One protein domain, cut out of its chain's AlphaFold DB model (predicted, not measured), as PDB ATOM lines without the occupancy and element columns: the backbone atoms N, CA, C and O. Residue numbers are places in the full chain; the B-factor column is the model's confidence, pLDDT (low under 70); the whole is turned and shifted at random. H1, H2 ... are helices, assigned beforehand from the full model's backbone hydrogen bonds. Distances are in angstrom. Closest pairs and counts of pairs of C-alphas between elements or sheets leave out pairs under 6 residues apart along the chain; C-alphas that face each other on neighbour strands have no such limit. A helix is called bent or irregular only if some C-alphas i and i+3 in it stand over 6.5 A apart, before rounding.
ATOM      1  N   TRP A  83      25.066   7.614  16.060       50.84
ATOM      2  CA  TRP A  83      25.489   7.994  17.411       50.84
ATOM      3  C   TRP A  83      25.097   6.951  18.458       50.84
ATOM      4  O   TRP A  83      25.887   6.690  19.364       50.84
ATOM      5  N   PHE A  84      23.924   6.325  18.326       47.34
ATOM      6  CA  PHE A  84      23.520   5.224  19.206       47.34
ATOM      7  C   PHE A  84      24.411   3.996  19.028       47.34
ATOM      8  O   PHE A  84      24.844   3.414  20.020       47.34
ATOM      9  N   MET A  85      24.799   3.678  17.791       51.81
ATOM     10  CA  MET A  85      25.766   2.613  17.538       51.81
ATOM     11  C   MET A  85      27.135   2.890  18.164       51.81
ATOM     12  O   MET A  85      27.725   1.983  18.736       51.81
ATOM     13  N   ILE A  86      27.648   4.124  18.112       52.94
ATOM     14  CA  ILE A  86      28.932   4.475  18.750       52.94
ATOM     15  C   ILE A  86      28.862   4.327  20.282       52.94
ATOM     16  O   ILE A  86      29.852   3.946  20.908       52.94
ATOM     17  N   LEU A  87      27.701   4.595  20.890       48.66
ATOM     18  CA  LEU A  87      27.492   4.486  22.337       48.66
ATOM     19  C   LEU A  87      27.460   3.035  22.838       48.66
ATOM     20  O   LEU A  87      27.935   2.782  23.944       48.66
ATOM     21  N   ASP A  88      26.986   2.087  22.028       52.72
ATOM     22  CA  ASP A  88      26.928   0.663  22.394       52.72
ATOM     23  C   ASP A  88      28.318   0.001  22.511       52.72
ATOM     24  O   ASP A  88      28.465  -1.024  23.180       52.72
ATOM     25  N   TYR A  89      29.361   0.596  21.917       54.94
ATOM     26  CA  TYR A  89      30.733   0.065  21.945       54.94
ATOM     27  C   TYR A  89      31.638   0.679  23.023       54.94
ATOM     28  O   TYR A  89      32.774   0.227  23.182       54.94
ATOM     29  N   ILE A  90      31.172   1.678  23.780       58.31
ATOM     30  CA  ILE A  90      31.965   2.302  24.849       58.31
ATOM     31  C   ILE A  90      31.467   1.777  26.203       58.31
ATOM     32  O   ILE A  90      30.363   2.133  26.623       58.31
ATOM     33  N   PRO A  91      32.258   0.971  26.941       71.62
ATOM     34  CA  PRO A  91      31.894   0.555  28.290       71.62
ATOM     35  C   PRO A  91      31.552   1.775  29.154       71.62
ATOM     36  O   PRO A  91      32.274   2.769  29.143       71.62
ATOM     37  N   PHE A  92      30.474   1.704  29.941       53.66
ATOM     38  CA  PHE A  92      29.963   2.832  30.738       53.66
ATOM     39  C   PHE A  92      31.034   3.611  31.551       53.66
ATOM     40  O   PHE A  92      30.984   4.843  31.570       53.66
ATOM     41  N   PRO A  93      32.053   2.967  32.166       55.31
ATOM     42  CA  PRO A  93      33.140   3.685  32.844       55.31
ATOM     43  C   PRO A  93      34.010   4.540  31.909       55.31
ATOM     44  O   PRO A  93      34.514   5.587  32.318       55.31
ATOM     45  N   ASP A  94      34.181   4.115  30.659       61.66
ATOM     46  CA  ASP A  94      34.942   4.837  29.640       61.66
ATOM     47  C   ASP A  94      34.081   5.885  28.930       61.66
ATOM     48  O   ASP A  94      34.612   6.906  28.501       61.66
ATOM     49  N   PHE A  95      32.753   5.731  28.932       65.38
ATOM     50  CA  PHE A  95      31.827   6.774  28.489       65.38
ATOM     51  C   PHE A  95      31.897   8.012  29.389       65.38
ATOM     52  O   PHE A  95      31.960   9.133  28.887       65.38
ATOM     53  N   CYS A  96      31.973   7.844  30.715       55.56
ATOM     54  CA  CYS A  96      32.169   8.975  31.627       55.56
ATOM     55  C   CYS A  96      33.498   9.706  31.372       55.56
ATOM     56  O   CYS A  96      33.538  10.935  31.411       55.56
ATOM     57  N   LYS A  97      34.577   8.970  31.071       58.41
ATOM     58  CA  LYS A  97      35.875   9.569  30.712       58.41
ATOM     59  C   LYS A  97      35.811  10.268  29.354       58.41
ATOM     60  O   LYS A  97      36.288  11.390  29.235       58.41
ATOM     61  N   PHE A  98      35.193   9.640  28.358       67.81
ATOM     62  CA  PHE A  98      35.006  10.199  27.021       67.81
ATOM     63  C   PHE A  98      34.156  11.472  27.058       67.81
ATOM     64  O   PHE A  98      34.569  12.497  26.529       67.81
ATOM     65  N   SER A  99      33.028  11.452  27.770       59.94
ATOM     66  CA  SER A  99      32.183  12.625  27.997       59.94
ATOM     67  C   SER A  99      32.961  13.754  28.678       59.94
ATOM     68  O   SER A  99      32.902  14.888  28.210       59.94
ATOM     69  N   LEU A 100      33.762  13.452  29.706       57.75
ATOM     70  CA  LEU A 100      34.609  14.443  30.373       57.75
ATOM     71  C   LEU A 100      35.660  15.045  29.423       57.75
ATOM     72  O   LEU A 100      35.877  16.258  29.439       57.75
ATOM     73  N   VAL A 101      36.288  14.225  28.572       63.84
ATOM     74  CA  VAL A 101      37.242  14.676  27.545       63.84
ATOM     75  C   VAL A 101      36.542  15.544  26.499       63.84
ATOM     76  O   VAL A 101      37.034  16.628  26.203       63.84
ATOM     77  N   CYS A 102      35.378  15.139  25.991       61.88
ATOM     78  CA  CYS A 102      34.600  15.914  25.023       61.88
ATOM     79  C   CYS A 102      34.116  17.248  25.604       61.88
ATOM     80  O   CYS A 102      34.241  18.270  24.933       61.88
ATOM     81  N   SER A 103      33.635  17.275  26.851       51.66
ATOM     82  CA  SER A 103      33.278  18.516  27.549       51.66
ATOM     83  C   SER A 103      34.494  19.420  27.745       51.66
ATOM     84  O   SER A 103      34.421  20.605  27.436       51.66
ATOM     85  N   SER A 104      35.637  18.862  28.155       55.50
ATOM     86  CA  SER A 104      36.891  19.617  28.300       55.50
ATOM     87  C   SER A 104      37.382  20.171  26.958       55.50
ATOM     88  O   SER A 104      37.869  21.295  26.888       55.50
ATOM     89  N   PHE A 105      37.232  19.407  25.871       61.84
ATOM     90  CA  PHE A 105      37.613  19.826  24.523       61.84
ATOM     91  C   PHE A 105      36.665  20.902  23.978       61.84
ATOM     92  O   PHE A 105      37.122  21.884  23.398       61.84
ATOM     93  N   ALA A 106      35.359  20.773  24.220       62.22
ATOM     94  CA  ALA A 106      34.365  21.788  23.877       62.22
ATOM     95  C   ALA A 106      34.600  23.098  24.649       62.22
ATOM     96  O   ALA A 106      34.558  24.174  24.045       62.22
ATOM     97  N   GLU A 107      34.922  23.022  25.946       55.88
ATOM     98  CA  GLU A 107      35.337  24.170  26.764       55.88
ATOM     99  C   GLU A 107      36.631  24.804  26.241       55.88
ATOM    100  O   GLU A 107      36.719  26.027  26.136       55.88
ATOM    101  N   LEU A 108      37.621  23.997  25.846       59.88
ATOM    102  CA  LEU A 108      38.879  24.486  25.277       59.88
ATOM    103  C   LEU A 108      38.650  25.206  23.939       59.88
ATOM    104  O   LEU A 108      39.197  26.285  23.708       59.88
ATOM    105  N   LEU A 109      37.810  24.644  23.066       62.69
ATOM    106  CA  LEU A 109      37.451  25.244  21.780       62.69
ATOM    107  C   LEU A 109      36.656  26.546  21.960       62.69
ATOM    108  O   LEU A 109      36.946  27.535  21.287       62.69
ATOM    109  N   THR A 110      35.701  26.598  22.894       61.59
ATOM    110  CA  THR A 110      34.944  27.832  23.194       61.59
ATOM    111  C   THR A 110      35.795  28.890  23.896       61.59
ATOM    112  O   THR A 110      35.677  30.075  23.573       61.59
ATOM    113  N   PHE A 111      36.688  28.501  24.809       64.88
ATOM    114  CA  PHE A 111      37.659  29.403  25.433       64.88
ATOM    115  C   PHE A 111      38.609  30.000  24.391       64.88
ATOM    116  O   PHE A 111      38.796  31.217  24.352       64.88
ATOM    117  N   ASN A 112      39.140  29.173  23.488       71.00
ATOM    118  CA  ASN A 112      40.012  29.632  22.411       71.00
ATOM    119  C   ASN A 112      39.281  30.564  21.440       71.00
ATOM    120  O   ASN A 112      39.840  31.592  21.062       71.00
ATOM    121  N   ARG A 113      38.011  30.297  21.106       76.69
ATOM    122  CA  ARG A 113      37.192  31.223  20.299       76.69
ATOM    123  C   ARG A 113      37.013  32.579  20.985       76.69
ATOM    124  O   ARG A 113      37.279  33.605  20.363       76.69
ATOM    125  N   ARG A 114      36.645  32.615  22.271       80.19
ATOM    126  CA  ARG A 114      36.523  33.878  23.030       80.19
ATOM    127  C   ARG A 114      37.851  34.618  23.146       80.19
ATOM    128  O   ARG A 114      37.885  35.834  22.977       80.19
ATOM    129  N   HIS A 115      38.953  33.901  23.368       78.38
ATOM    130  CA  HIS A 115      40.290  34.489  23.413       78.38
ATOM    131  C   HIS A 115      40.685  35.126  22.075       78.38
ATOM    132  O   HIS A 115      41.188  36.249  22.053       78.38
ATOM    133  N   LEU A 116      40.432  34.439  20.959       79.31
ATOM    134  CA  LEU A 116      40.694  34.960  19.617       79.31
ATOM    135  C   LEU A 116      39.840  36.195  19.317       79.31
ATOM    136  O   LEU A 116      40.374  37.191  18.828       79.31
ATOM    137  N   VAL A 117      38.558  36.181  19.694       83.38
ATOM    138  CA  VAL A 117      37.674  37.349  19.565       83.38
ATOM    139  C   VAL A 117      38.168  38.516  20.425       83.38
ATOM    140  O   VAL A 117      38.304  39.629  19.922       83.38
ATOM    141  N   MET A 118      38.540  38.271  21.684       80.19
ATOM    142  CA  MET A 118      39.134  39.286  22.562       80.19
ATOM    143  C   MET A 118      40.428  39.860  21.984       80.19
ATOM    144  O   MET A 118      40.641  41.071  22.008       80.19
ATOM    145  N   ARG A 119      41.295  39.011  21.425       81.69
ATOM    146  CA  ARG A 119      42.529  39.441  20.760       81.69
ATOM    147  C   ARG A 119      42.229  40.292  19.525       81.69
ATOM    148  O   ARG A 119      42.914  41.293  19.322       81.69
ATOM    149  N   GLY A 120      41.204  39.936  18.751       82.12
ATOM    150  CA  GLY A 120      40.690  40.732  17.634       82.12
ATOM    151  C   GLY A 120      40.195  42.105  18.088       82.12
ATOM    152  O   GLY A 120      40.674  43.120  17.594       82.12
ATOM    153  N   ILE A 121      39.340  42.156  19.115       81.56
ATOM    154  CA  ILE A 121      38.836  43.410  19.701       81.56
ATOM    155  C   ILE A 121      39.992  44.292  20.186       81.56
ATOM    156  O   ILE A 121      40.023  45.484  19.901       81.56
ATOM    157  N   LEU A 122      40.980  43.733  20.889       79.31
ATOM    158  CA  LEU A 122      42.121  44.509  21.385       79.31
ATOM    159  C   LEU A 122      43.047  45.006  20.264       79.31
ATOM    160  O   LEU A 122      43.667  46.062  20.417       79.31
ATOM    161  N   LYS A 123      43.147  44.262  19.155       82.12
ATOM    162  CA  LYS A 123      43.890  44.669  17.954       82.12
ATOM    163  C   LYS A 123      43.184  45.815  17.230       82.12
ATOM    164  O   LYS A 123      43.849  46.776  16.848       82.12
ATOM    165  N   ASP A 124      41.865  45.723  17.091       80.00
ATOM    166  CA  ASP A 124      41.054  46.674  16.327       80.00
ATOM    167  C   ASP A 124      40.743  47.943  17.136       80.00
ATOM    168  O   ASP A 124      40.652  49.041  16.585       80.00
ATOM    169  N   PHE A 125      40.687  47.825  18.466       80.00
ATOM    170  CA  PHE A 125      40.432  48.921  19.399       80.00
ATOM    171  C   PHE A 125      41.589  49.095  20.396       80.00
ATOM    172  O   PHE A 125      41.400  48.978  21.612       80.00
ATOM    173  N   PRO A 126      42.801  49.467  19.937       77.44
ATOM    174  CA  PRO A 126      43.952  49.666  20.819       77.44
ATOM    175  C   PRO A 126      43.750  50.835  21.796       77.44
ATOM    176  O   PRO A 126      44.521  50.995  22.740       77.44
ATOM    177  N   SER A 127      42.719  51.668  21.607       74.62
ATOM    178  CA  SER A 127      42.278  52.670  22.584       74.62
ATOM    179  C   SER A 127      41.830  52.049  23.910       74.62
ATOM    180  O   SER A 127      42.117  52.647  24.945       74.62
ATOM    181  N   LEU A 128      41.259  50.834  23.908       68.38
ATOM    182  CA  LEU A 128      40.992  50.044  25.125       68.38
ATOM    183  C   LEU A 128      42.278  49.778  25.923       68.38
ATOM    184  O   LEU A 128      42.247  49.545  27.135       68.38
ATOM    185  N   LEU A 129      43.430  49.833  25.243       69.38
ATOM    186  CA  LEU A 129      44.739  49.635  25.840       69.38
ATOM    187  C   LEU A 129      45.439  50.928  26.307       69.38
ATOM    188  O   LEU A 129      46.519  50.831  26.895       69.38
ATOM    189  N   LYS A 130      44.871  52.119  26.077       75.31
ATOM    190  CA  LYS A 130      45.493  53.414  26.426       75.31
ATOM    191  C   LYS A 130      44.988  53.930  27.777       75.31
ATOM    192  O   LYS A 130      43.792  53.923  28.038       75.31
ATOM    193  N   ASP A 131      45.886  54.470  28.605       55.28
ATOM    194  CA  ASP A 131      45.641  54.809  30.025       55.28
ATOM    195  C   ASP A 131      44.608  55.929  30.296       55.28
ATOM    196  O   ASP A 131      44.340  56.258  31.452       55.28
ATOM    197  N   HIS A 132      44.010  56.524  29.257       55.91
ATOM    198  CA  HIS A 132      43.126  57.693  29.373       55.91
ATOM    199  C   HIS A 132      41.834  57.619  28.545       55.91
ATOM    200  O   HIS A 132      41.052  58.570  28.575       55.91
ATOM    201  N   HIS A 133      41.581  56.524  27.822       55.28
ATOM    202  CA  HIS A 133      40.336  56.375  27.069       55.28
ATOM    203  C   HIS A 133      39.332  55.531  27.849       55.28
ATOM    204  O   HIS A 133      39.478  54.321  27.996       55.28
ATOM    205  N   PHE A 134      38.292  56.197  28.345       61.66
ATOM    206  CA  PHE A 134      37.130  55.536  28.921       61.66
ATOM    207  C   PHE A 134      36.236  55.069  27.776       61.66
ATOM    208  O   PHE A 134      35.644  55.893  27.084       61.66
ATOM    209  N   THR A 135      36.158  53.760  27.565       65.38
ATOM    210  CA  THR A 135      35.151  53.183  26.667       65.38
ATOM    211  C   THR A 135      33.847  53.065  27.448       65.38
ATOM    212  O   THR A 135      33.870  52.628  28.602       65.38
ATOM    213  N   THR A 136      32.731  53.530  26.882       70.75
ATOM    214  CA  THR A 136      31.432  53.411  27.554       70.75
ATOM    215  C   THR A 136      31.008  51.948  27.585       70.75
ATOM    216  O   THR A 136      31.394  51.148  26.732       70.75
ATOM    217  N   VAL A 137      30.216  51.582  28.589       68.88
ATOM    218  CA  VAL A 137      29.674  50.224  28.708       68.88
ATOM    219  C   VAL A 137      28.833  49.853  27.486       68.88
ATOM    220  O   VAL A 137      28.931  48.731  26.999       68.88
ATOM    221  N   GLU A 138      28.065  50.804  26.956       74.25
ATOM    222  CA  GLU A 138      27.290  50.649  25.720       74.25
ATOM    223  C   GLU A 138      28.190  50.237  24.550       74.25
ATOM    224  O   GLU A 138      27.877  49.280  23.845       74.25
ATOM    225  N   SER A 139      29.362  50.870  24.405       81.00
ATOM    226  CA  SER A 139      30.339  50.478  23.388       81.00
ATOM    227  C   SER A 139      30.884  49.067  23.614       81.00
ATOM    228  O   SER A 139      31.091  48.349  22.646       81.00
ATOM    229  N   LEU A 140      31.086  48.624  24.861       79.88
ATOM    230  CA  LEU A 140      31.508  47.240  25.138       79.88
ATOM    231  C   LEU A 140      30.405  46.233  24.787       79.88
ATOM    232  O   LEU A 140      30.701  45.167  24.257       79.88
ATOM    233  N   GLY A 141      29.141  46.573  25.056       80.31
ATOM    234  CA  GLY A 141      27.989  45.747  24.699       80.31
ATOM    235  C   GLY A 141      27.814  45.623  23.185       80.31
ATOM    236  O   GLY A 141      27.614  44.517  22.684       80.31
ATOM    237  N   MET A 142      27.957  46.731  22.453       84.06
ATOM    238  CA  MET A 142      27.972  46.731  20.987       84.06
ATOM    239  C   MET A 142      29.128  45.896  20.438       84.06
ATOM    240  O   MET A 142      28.892  45.011  19.628       84.06
ATOM    241  N   LEU A 143      30.350  46.097  20.943       84.56
ATOM    242  CA  LEU A 143      31.526  45.327  20.522       84.56
ATOM    243  C   LEU A 143      31.358  43.828  20.766       84.56
ATOM    244  O   LEU A 143      31.728  43.024  19.913       84.56
ATOM    245  N   ALA A 144      30.787  43.449  21.911       85.00
ATOM    246  CA  ALA A 144      30.481  42.056  22.187       85.00
ATOM    247  C   ALA A 144      29.431  41.516  21.204       85.00
ATOM    248  O   ALA A 144      29.592  40.405  20.714       85.00
ATOM    249  N   SER A 145      28.396  42.298  20.876       85.38
ATOM    250  CA  SER A 145      27.351  41.905  19.912       85.38
ATOM    251  C   SER A 145      27.922  41.713  18.504       85.38
ATOM    252  O   SER A 145      27.706  40.679  17.889       85.38
ATOM    253  N   GLU A 146      28.686  42.693  18.017       86.69
ATOM    254  CA  GLU A 146      29.241  42.728  16.657       86.69
ATOM    255  C   GLU A 146      30.290  41.641  16.407       86.69
ATOM    256  O   GLU A 146      30.495  41.227  15.270       86.69
ATOM    257  N   ARG A 147      30.995  41.201  17.455       86.00
ATOM    258  CA  ARG A 147      32.090  40.225  17.345       86.00
ATOM    259  C   ARG A 147      31.717  38.823  17.810       86.00
ATOM    260  O   ARG A 147      32.568  37.935  17.773       86.00
ATOM    261  N   SER A 148      30.478  38.620  18.250       85.19
ATOM    262  CA  SER A 148      29.983  37.291  18.600       85.19
ATOM    263  C   SER A 148      29.643  36.504  17.327       85.19
ATOM    264  O   SER A 148      28.954  37.038  16.461       85.19
ATOM    265  N   PRO A 149      30.104  35.249  17.187       80.31
ATOM    266  CA  PRO A 149      29.709  34.388  16.080       80.31
ATOM    267  C   PRO A 149      28.203  34.067  16.143       80.31
ATOM    268  O   PRO A 149      27.616  34.020  17.226       80.31
ATOM    269  N   SER A 150      27.587  33.840  14.978       72.38
ATOM    270  CA  SER A 150      26.129  33.717  14.789       72.38
ATOM    271  C   SER A 150      25.471  32.553  15.529       72.38
ATOM    272  O   SER A 150      24.293  32.635  15.868       72.38
ATOM    273  N   ASP A 151      26.217  31.481  15.782       75.94
ATOM    274  CA  ASP A 151      25.633  30.170  16.090       75.94
ATOM    275  C   ASP A 151      25.181  30.031  17.558       75.94
ATOM    276  O   ASP A 151      24.368  29.168  17.877       75.94
ATOM    277  N   ASP A 152      25.673  30.900  18.450       78.06
ATOM    278  CA  ASP A 152      25.252  31.010  19.858       78.06
ATOM    279  C   ASP A 152      25.377  32.465  20.335       78.06
ATOM    280  O   ASP A 152      26.097  32.801  21.284       78.06
ATOM    281  N   LEU A 153      24.705  33.359  19.602       76.31
ATOM    282  CA  LEU A 153      24.852  34.801  19.768       76.31
ATOM    283  C   LEU A 153      24.617  35.236  21.223       76.31
ATOM    284  O   LEU A 153      25.385  36.031  21.751       76.31
ATOM    285  N   SER A 154      23.610  34.680  21.906       82.81
ATOM    286  CA  SER A 154      23.241  35.124  23.255       82.81
ATOM    287  C   SER A 154      24.261  34.713  24.324       82.81
ATOM    288  O   SER A 154      24.722  35.570  25.080       82.81
ATOM    289  N   ASN A 155      24.658  33.436  24.407       82.31
ATOM    290  CA  ASN A 155      25.560  33.000  25.481       82.31
ATOM    291  C   ASN A 155      27.008  33.422  25.218       82.31
ATOM    292  O   ASN A 155      27.727  33.783  26.160       82.31
ATOM    293  N   PHE A 156      27.434  33.425  23.949       84.19
ATOM    294  CA  PHE A 156      28.769  33.884  23.584       84.19
ATOM    295  C   PHE A 156      28.923  35.379  23.855       84.19
ATOM    296  O   PHE A 156      29.898  35.774  24.493       84.19
ATOM    297  N   GLN A 157      27.940  36.201  23.469       83.88
ATOM    298  CA  GLN A 157      27.954  37.639  23.739       83.88
ATOM    299  C   GLN A 157      28.013  37.934  25.239       83.88
ATOM    300  O   GLN A 157      28.806  38.776  25.662       83.88
ATOM    301  N   LYS A 158      27.223  37.229  26.060       82.25
ATOM    302  CA  LYS A 158      27.237  37.384  27.527       82.25
ATOM    303  C   LYS A 158      28.594  37.035  28.129       82.25
ATOM    304  O   LYS A 158      29.122  37.776  28.963       82.25
ATOM    305  N   SER A 159      29.168  35.922  27.682       84.88
ATOM    306  CA  SER A 159      30.476  35.450  28.133       84.88
ATOM    307  C   SER A 159      31.589  36.410  27.711       84.88
ATOM    308  O   SER A 159      32.410  36.802  28.536       84.88
ATOM    309  N   LEU A 160      31.569  36.869  26.458       85.50
ATOM    310  CA  LEU A 160      32.524  37.834  25.920       85.50
ATOM    311  C   LEU A 160      32.426  39.186  26.636       85.50
ATOM    312  O   LEU A 160      33.446  39.753  27.018       85.50
ATOM    313  N   PHE A 161      31.215  39.688  26.884       86.19
ATOM    314  CA  PHE A 161      31.002  40.923  27.639       86.19
ATOM    315  C   PHE A 161      31.533  40.806  29.076       86.19
ATOM    316  O   PHE A 161      32.221  41.706  29.564       86.19
ATOM    317  N   SER A 162      31.293  39.667  29.730       84.88
ATOM    318  CA  SER A 162      31.848  39.347  31.051       84.88
ATOM    319  C   SER A 162      33.381  39.324  31.045       84.88
ATOM    320  O   SER A 162      34.003  39.935  31.916       84.88
ATOM    321  N   ASP A 163      33.994  38.705  30.031       86.25
ATOM    322  CA  ASP A 163      35.450  38.646  29.852       86.25
ATOM    323  C   ASP A 163      36.054  40.041  29.579       86.25
ATOM    324  O   ASP A 163      37.116  40.383  30.108       86.25
ATOM    325  N   MET A 164      35.358  40.894  28.819       85.94
ATOM    326  CA  MET A 164      35.755  42.288  28.574       85.94
ATOM    327  C   MET A 164      35.729  43.121  29.858       85.94
ATOM    328  O   MET A 164      36.674  43.862  30.140       85.94
ATOM    329  N   ILE A 165      34.678  42.987  30.669       84.75
ATOM    330  CA  ILE A 165      34.567  43.676  31.959       84.75
ATOM    331  C   ILE A 165      35.629  43.161  32.934       84.75
ATOM    332  O   ILE A 165      36.312  43.968  33.574       84.75
ATOM    333  N   TYR A 166      35.841  41.844  32.992       85.50
ATOM    334  CA  TYR A 166      36.918  41.234  33.768       85.50
ATOM    335  C   TYR A 166      38.278  41.821  33.380       85.50
ATOM    336  O   TYR A 166      39.022  42.276  34.249       85.50
ATOM    337  N   PHE A 167      38.574  41.891  32.080       85.00
ATOM    338  CA  PHE A 167      39.812  42.466  31.558       85.00
ATOM    339  C   PHE A 167      39.997  43.929  31.983       85.00
ATOM    340  O   PHE A 167      41.071  44.309  32.457       85.00
ATOM    341  N   LEU A 168      38.954  44.759  31.871       82.12
ATOM    342  CA  LEU A 168      39.015  46.161  32.297       82.12
ATOM    343  C   LEU A 168      39.280  46.291  33.800       82.12
ATOM    344  O   LEU A 168      40.088  47.129  34.208       82.12
ATOM    345  N   ILE A 169      38.650  45.453  34.625       80.88
ATOM    346  CA  ILE A 169      38.871  45.443  36.074       80.88
ATOM    347  C   ILE A 169      40.295  44.978  36.400       80.88
ATOM    348  O   ILE A 169      41.001  45.652  37.155       80.88
ATOM    349  N   GLU A 170      40.752  43.878  35.800       82.19
ATOM    350  CA  GLU A 170      42.087  43.312  36.017       82.19
ATOM    351  C   GLU A 170      43.190  44.312  35.640       82.19
ATOM    352  O   GLU A 170      44.157  44.502  36.384       82.19
ATOM    353  N   LYS A 171      43.018  45.030  34.523       81.62
ATOM    354  CA  LYS A 171      43.952  46.080  34.090       81.62
ATOM    355  C   LYS A 171      43.776  47.410  34.828       81.62
ATOM    356  O   LYS A 171      44.512  48.348  34.532       81.62
ATOM    357  N   LYS A 172      42.869  47.501  35.813       79.50
ATOM    358  CA  LYS A 172      42.543  48.725  36.577       79.50
ATOM    359  C   LYS A 172      42.102  49.889  35.678       79.50
ATOM    360  O   LYS A 172      42.448  51.042  35.925       79.50
ATOM    361  N   ARG A 173      41.349  49.577  34.623       76.50
ATOM    362  CA  ARG A 173      40.884  50.493  33.566       76.50
ATOM    363  C   ARG A 173      39.366  50.632  33.544       76.50
ATOM    364  O   ARG A 173      38.763  50.777  32.487       76.50
ATOM    365  N   TYR A 174      38.743  50.599  34.713       75.00
ATOM    366  CA  TYR A 174      37.317  50.851  34.851       75.00
ATOM    367  C   TYR A 174      37.077  52.264  35.405       75.00
ATOM    368  O   TYR A 174      37.883  52.800  36.170       75.00
ATOM    369  N   LYS A 175      35.985  52.897  34.973       70.81
ATOM    370  CA  LYS A 175      35.569  54.217  35.458       70.81
ATOM    371  C   LYS A 175      34.764  54.047  36.746       70.81
ATOM    372  O   LYS A 175      34.043  53.063  36.883       70.81
ATOM    373  N   GLN A 176      34.843  55.026  37.647       71.06
ATOM    374  CA  GLN A 176      33.867  55.126  38.733       71.06
ATOM    375  C   GLN A 176      32.444  55.104  38.160       71.06
ATOM    376  O   GLN A 176      32.179  55.709  37.114       71.06
ATOM    377  N   ASN A 177      31.557  54.428  38.873       73.00
ATOM    378  CA  ASN A 177      30.168  54.162  38.546       73.00
ATOM    379  C   ASN A 177      29.990  53.257  37.318       73.00
ATOM    380  O   ASN A 177      29.033  53.423  36.570       73.00
ATOM    381  N   LEU A 178      30.917  52.317  37.073       79.38
ATOM    382  CA  LEU A 178      30.833  51.368  35.949       79.38
ATOM    383  C   LEU A 178      29.459  50.683  35.887       79.38
ATOM    384  O   LEU A 178      28.855  50.610  34.820       79.38
ATOM    385  N   TRP A 179      28.966  50.229  37.040       82.75
ATOM    386  CA  TRP A 179      27.714  49.481  37.149       82.75
ATOM    387  C   TRP A 179      26.489  50.317  36.785       82.75
ATOM    388  O   TRP A 179      25.555  49.786  36.199       82.75
ATOM    389  N   LYS A 180      26.531  51.640  36.995       79.25
ATOM    390  CA  LYS A 180      25.446  52.556  36.616       79.25
ATOM    391  C   LYS A 180      25.165  52.579  35.109       79.25
ATOM    392  O   LYS A 180      24.085  52.991  34.698       79.25
ATOM    393  N   PHE A 181      26.141  52.188  34.292       78.50
ATOM    394  CA  PHE A 181      26.030  52.191  32.834       78.50
ATOM    395  C   PHE A 181      25.722  50.808  32.247       78.50
ATOM    396  O   PHE A 181      25.605  50.694  31.031       78.50
ATOM    397  N   ILE A 182      25.626  49.756  33.071       79.56
ATOM    398  CA  ILE A 182      25.206  48.427  32.616       79.56
ATOM    399  C   ILE A 182      23.704  48.301  32.887       79.56
ATOM    400  O   ILE A 182      23.243  48.559  33.995       79.56
ATOM    401  N   GLU A 183      22.932  47.912  31.873       80.94
ATOM    402  CA  GLU A 183      21.503  47.623  32.033       80.94
ATOM    403  C   GLU A 183      21.290  46.539  33.099       80.94
ATOM    404  O   GLU A 183      22.017  45.543  33.143       80.94
ATOM    405  N   MET A 184      20.275  46.711  33.947       76.62
ATOM    406  CA  MET A 184      20.013  45.812  35.079       76.62
ATOM    407  C   MET A 184      19.830  44.349  34.663       76.62
ATOM    408  O   MET A 184      20.276  43.454  35.378       76.62
ATOM    409  N   ASP A 185      19.234  44.094  33.498       81.25
ATOM    410  CA  ASP A 185      19.055  42.730  32.993       81.25
ATOM    411  C   ASP A 185      20.399  42.079  32.641       81.25
ATOM    412  O   ASP A 185      20.645  40.941  33.028       81.25
ATOM    413  N   LYS A 186      21.333  42.832  32.045       80.62
ATOM    414  CA  LYS A 186      22.701  42.354  31.777       80.62
ATOM    415  C   LYS A 186      23.484  42.112  33.060       80.62
ATOM    416  O   LYS A 186      24.241  41.154  33.147       80.62
ATOM    417  N   ILE A 187      23.292  42.960  34.071       79.25
ATOM    418  CA  ILE A 187      23.900  42.769  35.389       79.25
ATOM    419  C   ILE A 187      23.427  41.454  36.032       79.25
ATOM    420  O   ILE A 187      24.242  40.729  36.600       79.25
ATOM    421  N   ARG A 188      22.134  41.120  35.940       79.12
ATOM    422  CA  ARG A 188      21.578  39.881  36.518       79.12
ATOM    423  C   ARG A 188      22.156  38.614  35.892       79.12
ATOM    424  O   ARG A 188      22.182  37.576  36.545       79.12
ATOM    425  N   GLU A 189      22.617  38.705  34.652       82.00
ATOM    426  CA  GLU A 189      23.219  37.597  33.911       82.00
ATOM    427  C   GLU A 189      24.728  37.441  34.160       82.00
ATOM    428  O   GLU A 189      25.317  36.434  33.768       82.00
ATOM    429  N   MET A 190      25.373  38.419  34.802       82.88
ATOM    430  CA  MET A 190      26.812  38.393  35.070       82.88
ATOM    431  C   MET A 190      27.179  37.463  36.230       82.88
ATOM    432  O   MET A 190      26.457  37.351  37.221       82.88
ATOM    433  N   ASP A 191      28.377  36.869  36.160       84.62
ATOM    434  CA  ASP A 191      28.959  36.157  37.302       84.62
ATOM    435  C   ASP A 191      29.105  37.127  38.485       84.62
ATOM    436  O   ASP A 191      29.784  38.155  38.401       84.62
ATOM    437  N   GLU A 192      28.508  36.761  39.620       84.06
ATOM    438  CA  GLU A 192      28.589  37.487  40.887       84.06
ATOM    439  C   GLU A 192      30.033  37.864  41.280       84.06
ATOM    440  O   GLU A 192      30.269  38.890  41.920       84.06
ATOM    441  N   ARG A 193      31.033  37.072  40.870       83.62
ATOM    442  CA  ARG A 193      32.457  37.348  41.108       83.62
ATOM    443  C   ARG A 193      32.908  38.658  40.464       83.62
ATOM    444  O   ARG A 193      33.767  39.321  41.048       83.62
ATOM    445  N   LEU A 194      32.337  39.058  39.325       84.75
ATOM    446  CA  LEU A 194      32.698  40.297  38.625       84.75
ATOM    447  C   LEU A 194      32.417  41.540  39.467       84.75
ATOM    448  O   LEU A 194      33.218  42.471  39.450       84.75
ATOM    449  N   PHE A 195      31.359  41.527  40.279       85.19
ATOM    450  CA  PHE A 195      31.036  42.632  41.187       85.19
ATOM    451  C   PHE A 195      32.033  42.745  42.338       85.19
ATOM    452  O   PHE A 195      32.200  43.817  42.906       85.19
ATOM    453  N   ILE A 196      32.735  41.664  42.681       83.94
ATOM    454  CA  ILE A 196      33.674  41.626  43.808       83.94
ATOM    455  C   ILE A 196      35.074  42.091  43.376       83.94
ATOM    456  O   ILE A 196      35.806  42.707  44.154       83.94
ATOM    457  N   LEU A 197      35.466  41.826  42.127       81.56
ATOM    458  CA  LEU A 197      36.820  42.089  41.629       81.56
ATOM    459  C   LEU A 197      37.304  43.545  41.761       81.56
ATOM    460  O   LEU A 197      38.452  43.712  42.190       81.56
ATOM    461  N   PRO A 198      36.500  44.595  41.480       79.31
ATOM    462  CA  PRO A 198      36.955  45.986  41.594       79.31
ATOM    463  C   PRO A 198      37.479  46.315  42.996       79.31
ATOM    464  O   PRO A 198      38.451  47.055  43.173       79.31
ATOM    465  N   PHE A 199      36.882  45.681  44.001       77.88
ATOM    466  CA  PHE A 199      37.148  45.923  45.408       77.88
ATOM    467  C   PHE A 199      38.371  45.151  45.943       77.88
ATOM    468  O   PHE A 199      38.843  45.454  47.039       77.88
ATOM    469  N   ARG A 200      38.926  44.174  45.201       75.31
ATOM    470  CA  ARG A 200      40.141  43.434  45.616       75.31
ATOM    471  C   ARG A 200      41.402  44.298  45.600       75.31
ATOM    472  O   ARG A 200      42.349  44.034  46.340       75.31
ATOM    473  N   SER A 201      41.446  45.315  44.745       64.62
ATOM    474  CA  SER A 201      42.607  46.197  44.633       64.62
ATOM    475  C   SER A 201      42.576  47.291  45.709       64.62
ATOM    476  O   SER A 201      41.520  47.651  46.218       64.62
ATOM    477  N   SER A 202      43.722  47.896  46.046       54.81
ATOM    478  CA  SER A 202      43.830  49.020  47.002       54.81
ATOM    479  C   SER A 202      42.991  50.266  46.646       54.81
ATOM    480  O   SER A 202      43.041  51.266  47.360       54.81
ATOM    481  N   MET A 203      42.209  50.219  45.565       56.62
ATOM    482  CA  MET A 203      41.243  51.231  45.148       56.62
ATOM    483  C   MET A 203      39.953  51.261  45.987       56.62
ATOM    484  O   MET A 203      39.094  52.089  45.698       56.62
ATOM    485  N   ILE A 204      39.826  50.453  47.052       56.91
ATOM    486  CA  ILE A 204      38.673  50.412  47.991       56.91
ATOM    487  C   ILE A 204      38.200  51.806  48.451       56.91
ATOM    488  O   ILE A 204      37.032  52.000  48.778       56.91
ATOM    489  N   ILE A 205      39.092  52.799  48.532       55.25
ATOM    490  CA  ILE A 205      38.710  54.155  48.960       55.25
ATOM    491  C   ILE A 205      37.899  54.885  47.878       55.25
ATOM    492  O   ILE A 205      36.953  55.587  48.217       55.25
ATOM    493  N   ASN A 206      38.226  54.683  46.601       57.72
ATOM    494  CA  ASN A 206      37.580  55.372  45.481       57.72
ATOM    495  C   ASN A 206      36.391  54.593  44.897       57.72
ATOM    496  O   ASN A 206      35.575  55.200  44.212       57.72
ATOM    497  N   SER A 207      36.291  53.291  45.179       64.19
ATOM    498  CA  SER A 207      35.234  52.388  44.691       64.19
ATOM    499  C   SER A 207      34.024  52.286  45.620       64.19
ATOM    500  O   SER A 207      33.084  51.556  45.346       64.19
ATOM    501  N   PHE A 208      34.004  53.040  46.721       72.44
ATOM    502  CA  PHE A 208      32.851  53.067  47.622       72.44
ATOM    503  C   PHE A 208      31.559  53.503  46.915       72.44
ATOM    504  O   PHE A 208      30.497  52.978  47.225       72.44
ATOM    505  N   TYR A 209      31.660  54.419  45.945       75.50
ATOM    506  CA  TYR A 209      30.524  54.830  45.117       75.50
ATOM    507  C   TYR A 209      30.063  53.715  44.173       75.50
ATOM    508  O   TYR A 209      28.865  53.518  44.045       75.50
ATOM    509  N   ASP A 210      30.984  52.909  43.635       74.38
ATOM    510  CA  ASP A 210      30.633  51.778  42.765       74.38
ATOM    511  C   ASP A 210      29.786  50.731  43.499       74.38
ATOM    512  O   ASP A 210      29.023  50.005  42.876       74.38
ATOM    513  N   PHE A 211      29.902  50.646  44.828       80.00
ATOM    514  CA  PHE A 211      29.057  49.761  45.624       80.00
ATOM    515  C   PHE A 211      27.605  50.230  45.695       80.00
ATOM    516  O   PHE A 211      26.708  49.399  45.772       80.00
ATOM    517  N   LEU A 212      27.367  51.546  45.668       80.56
ATOM    518  CA  LEU A 212      26.009  52.096  45.623       80.56
ATOM    519  C   LEU A 212      25.307  51.765  44.306       80.56
ATOM    520  O   LEU A 212      24.083  51.741  44.264       80.56
ATOM    521  N   ASP A 213      26.089  51.509  43.259       82.44
ATOM    522  CA  ASP A 213      25.588  51.117  41.949       82.44
ATOM    523  C   ASP A 213      25.471  49.585  41.798       82.44
ATOM    524  O   ASP A 213      25.055  49.109  40.742       82.44
ATOM    525  N   ILE A 214      25.829  48.793  42.822       85.19
ATOM    526  CA  ILE A 214      25.521  47.357  42.824       85.19
ATOM    527  C   ILE A 214      23.998  47.205  42.950       85.19
ATOM    528  O   ILE A 214      23.404  47.818  43.841       85.19
ATOM    529  N   PRO A 215      23.363  46.360  42.118       86.00
ATOM    530  CA  PRO A 215      21.948  46.032  42.231       86.00
ATOM    531  C   PRO A 215      21.524  45.736  43.660       86.00
ATOM    532  O   PRO A 215      22.144  44.922  44.356       86.00
TER     533      PRO A 215
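Overview. This is residues 83 to 215 of the 789 residues of the protein "Predicted protein" of Naegleria gruberi (UniProt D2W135). A long helix, H2, reaches like a handle out of a head of helices, with the small H1 at its far tip. The head is built on the helical hairpin of H4 and H5; the inner end of H2 crosses both, H8 packs on H5, and the other helices of the head are short pieces. The printed part has 133 residues, with ten named helices in the order H1 to H10 and no named strand: the class is all helix. The whole is loose, with a radius of gyration of the C-alphas of 18.8 A, and its spans are 60 by 30 by 26 A, the handle making the length.

Arrangement. Start on H2, residues 92 to 124, whose residues 99 to 109 stand free. Look next at its residues 114 to 118, which alone touch H5, residues 150 to 170: the closest C-alphas, of Arg 114 and Leu 160, are 6.3 A apart, at a steep tilt of 67 degrees. H2 only just touches H4, residues 137 to 147, with 3 pairs of C-alphas within 8 A, the closest being Val 117 and Arg 147 at 6.7 A. H4 and H5 form a hairpin, opposite ways at a steep tilt of 43 degrees, with C-alphas 144 and 157 closest at 5.3 A. H5 has a kink of 51 degrees near residue 157. On its residues 162 to 170 it touches H8, residues 192 to 200, the same way at a shallow tilt of 18 degrees; C-alphas 169 and 198 are closest at 5.9 A. Of the 4 pairs of touching helices with a tilt, 1 is shallow: the packing is mostly crossed. H6, residues 178 to 181, only just touches H4, with 3 pairs of C-alphas within 8 A; C-alphas 137 and 181 are closest at 5.8 A. H7, residues 184 to 189, is close to H5 but not clearly touching, with C-alphas 158 and 189 at 7.5 A. H10, residues 208 to 212, is near H8. Every O i to N i+4 pair is within hydrogen-bond range in H4 and H7, against 28 of 29 in H2, 15 of 17 in H5, 1 of 5 in H8, where 4 of 6 O i to N i+3 pairs are, and 0 of 1 in H10, where 2 of 2 are.

Along the chain. Find C-alpha 92 at (29.963, 2.832, 30.738); from there H2 runs 47.5 A to C-alpha 124 at (41.054, 46.674, 16.327). H1, residues 83 to 88, comes before it, and H3, residues 126 to 129, after it. H4 measures 15.3 A, H5 28.2 A and H8 13.8 A. H9 is residues 202 to 205, and H10 ends at C-alpha 212, (26.009, 52.096, 45.623). H5 and H9 are irregular, with C-alphas 151 and 154 at 9.0 A and 202 and 205 at 7.5 A; H8 is only just so, with C-alphas 195 and 198 at 6.8 A.

Size, cuts and confidence. The two C-alphas farthest apart, of Met 85 and Ile 205, are 61.7 A apart. The printed part has no cut, and no link is long. The model's mean pLDDT is 73.4 over the printed part; look for values under 70 at residues 83 to 90, 92 to 111, 128 to 129, 131 to 135, 137 and 201 to 207.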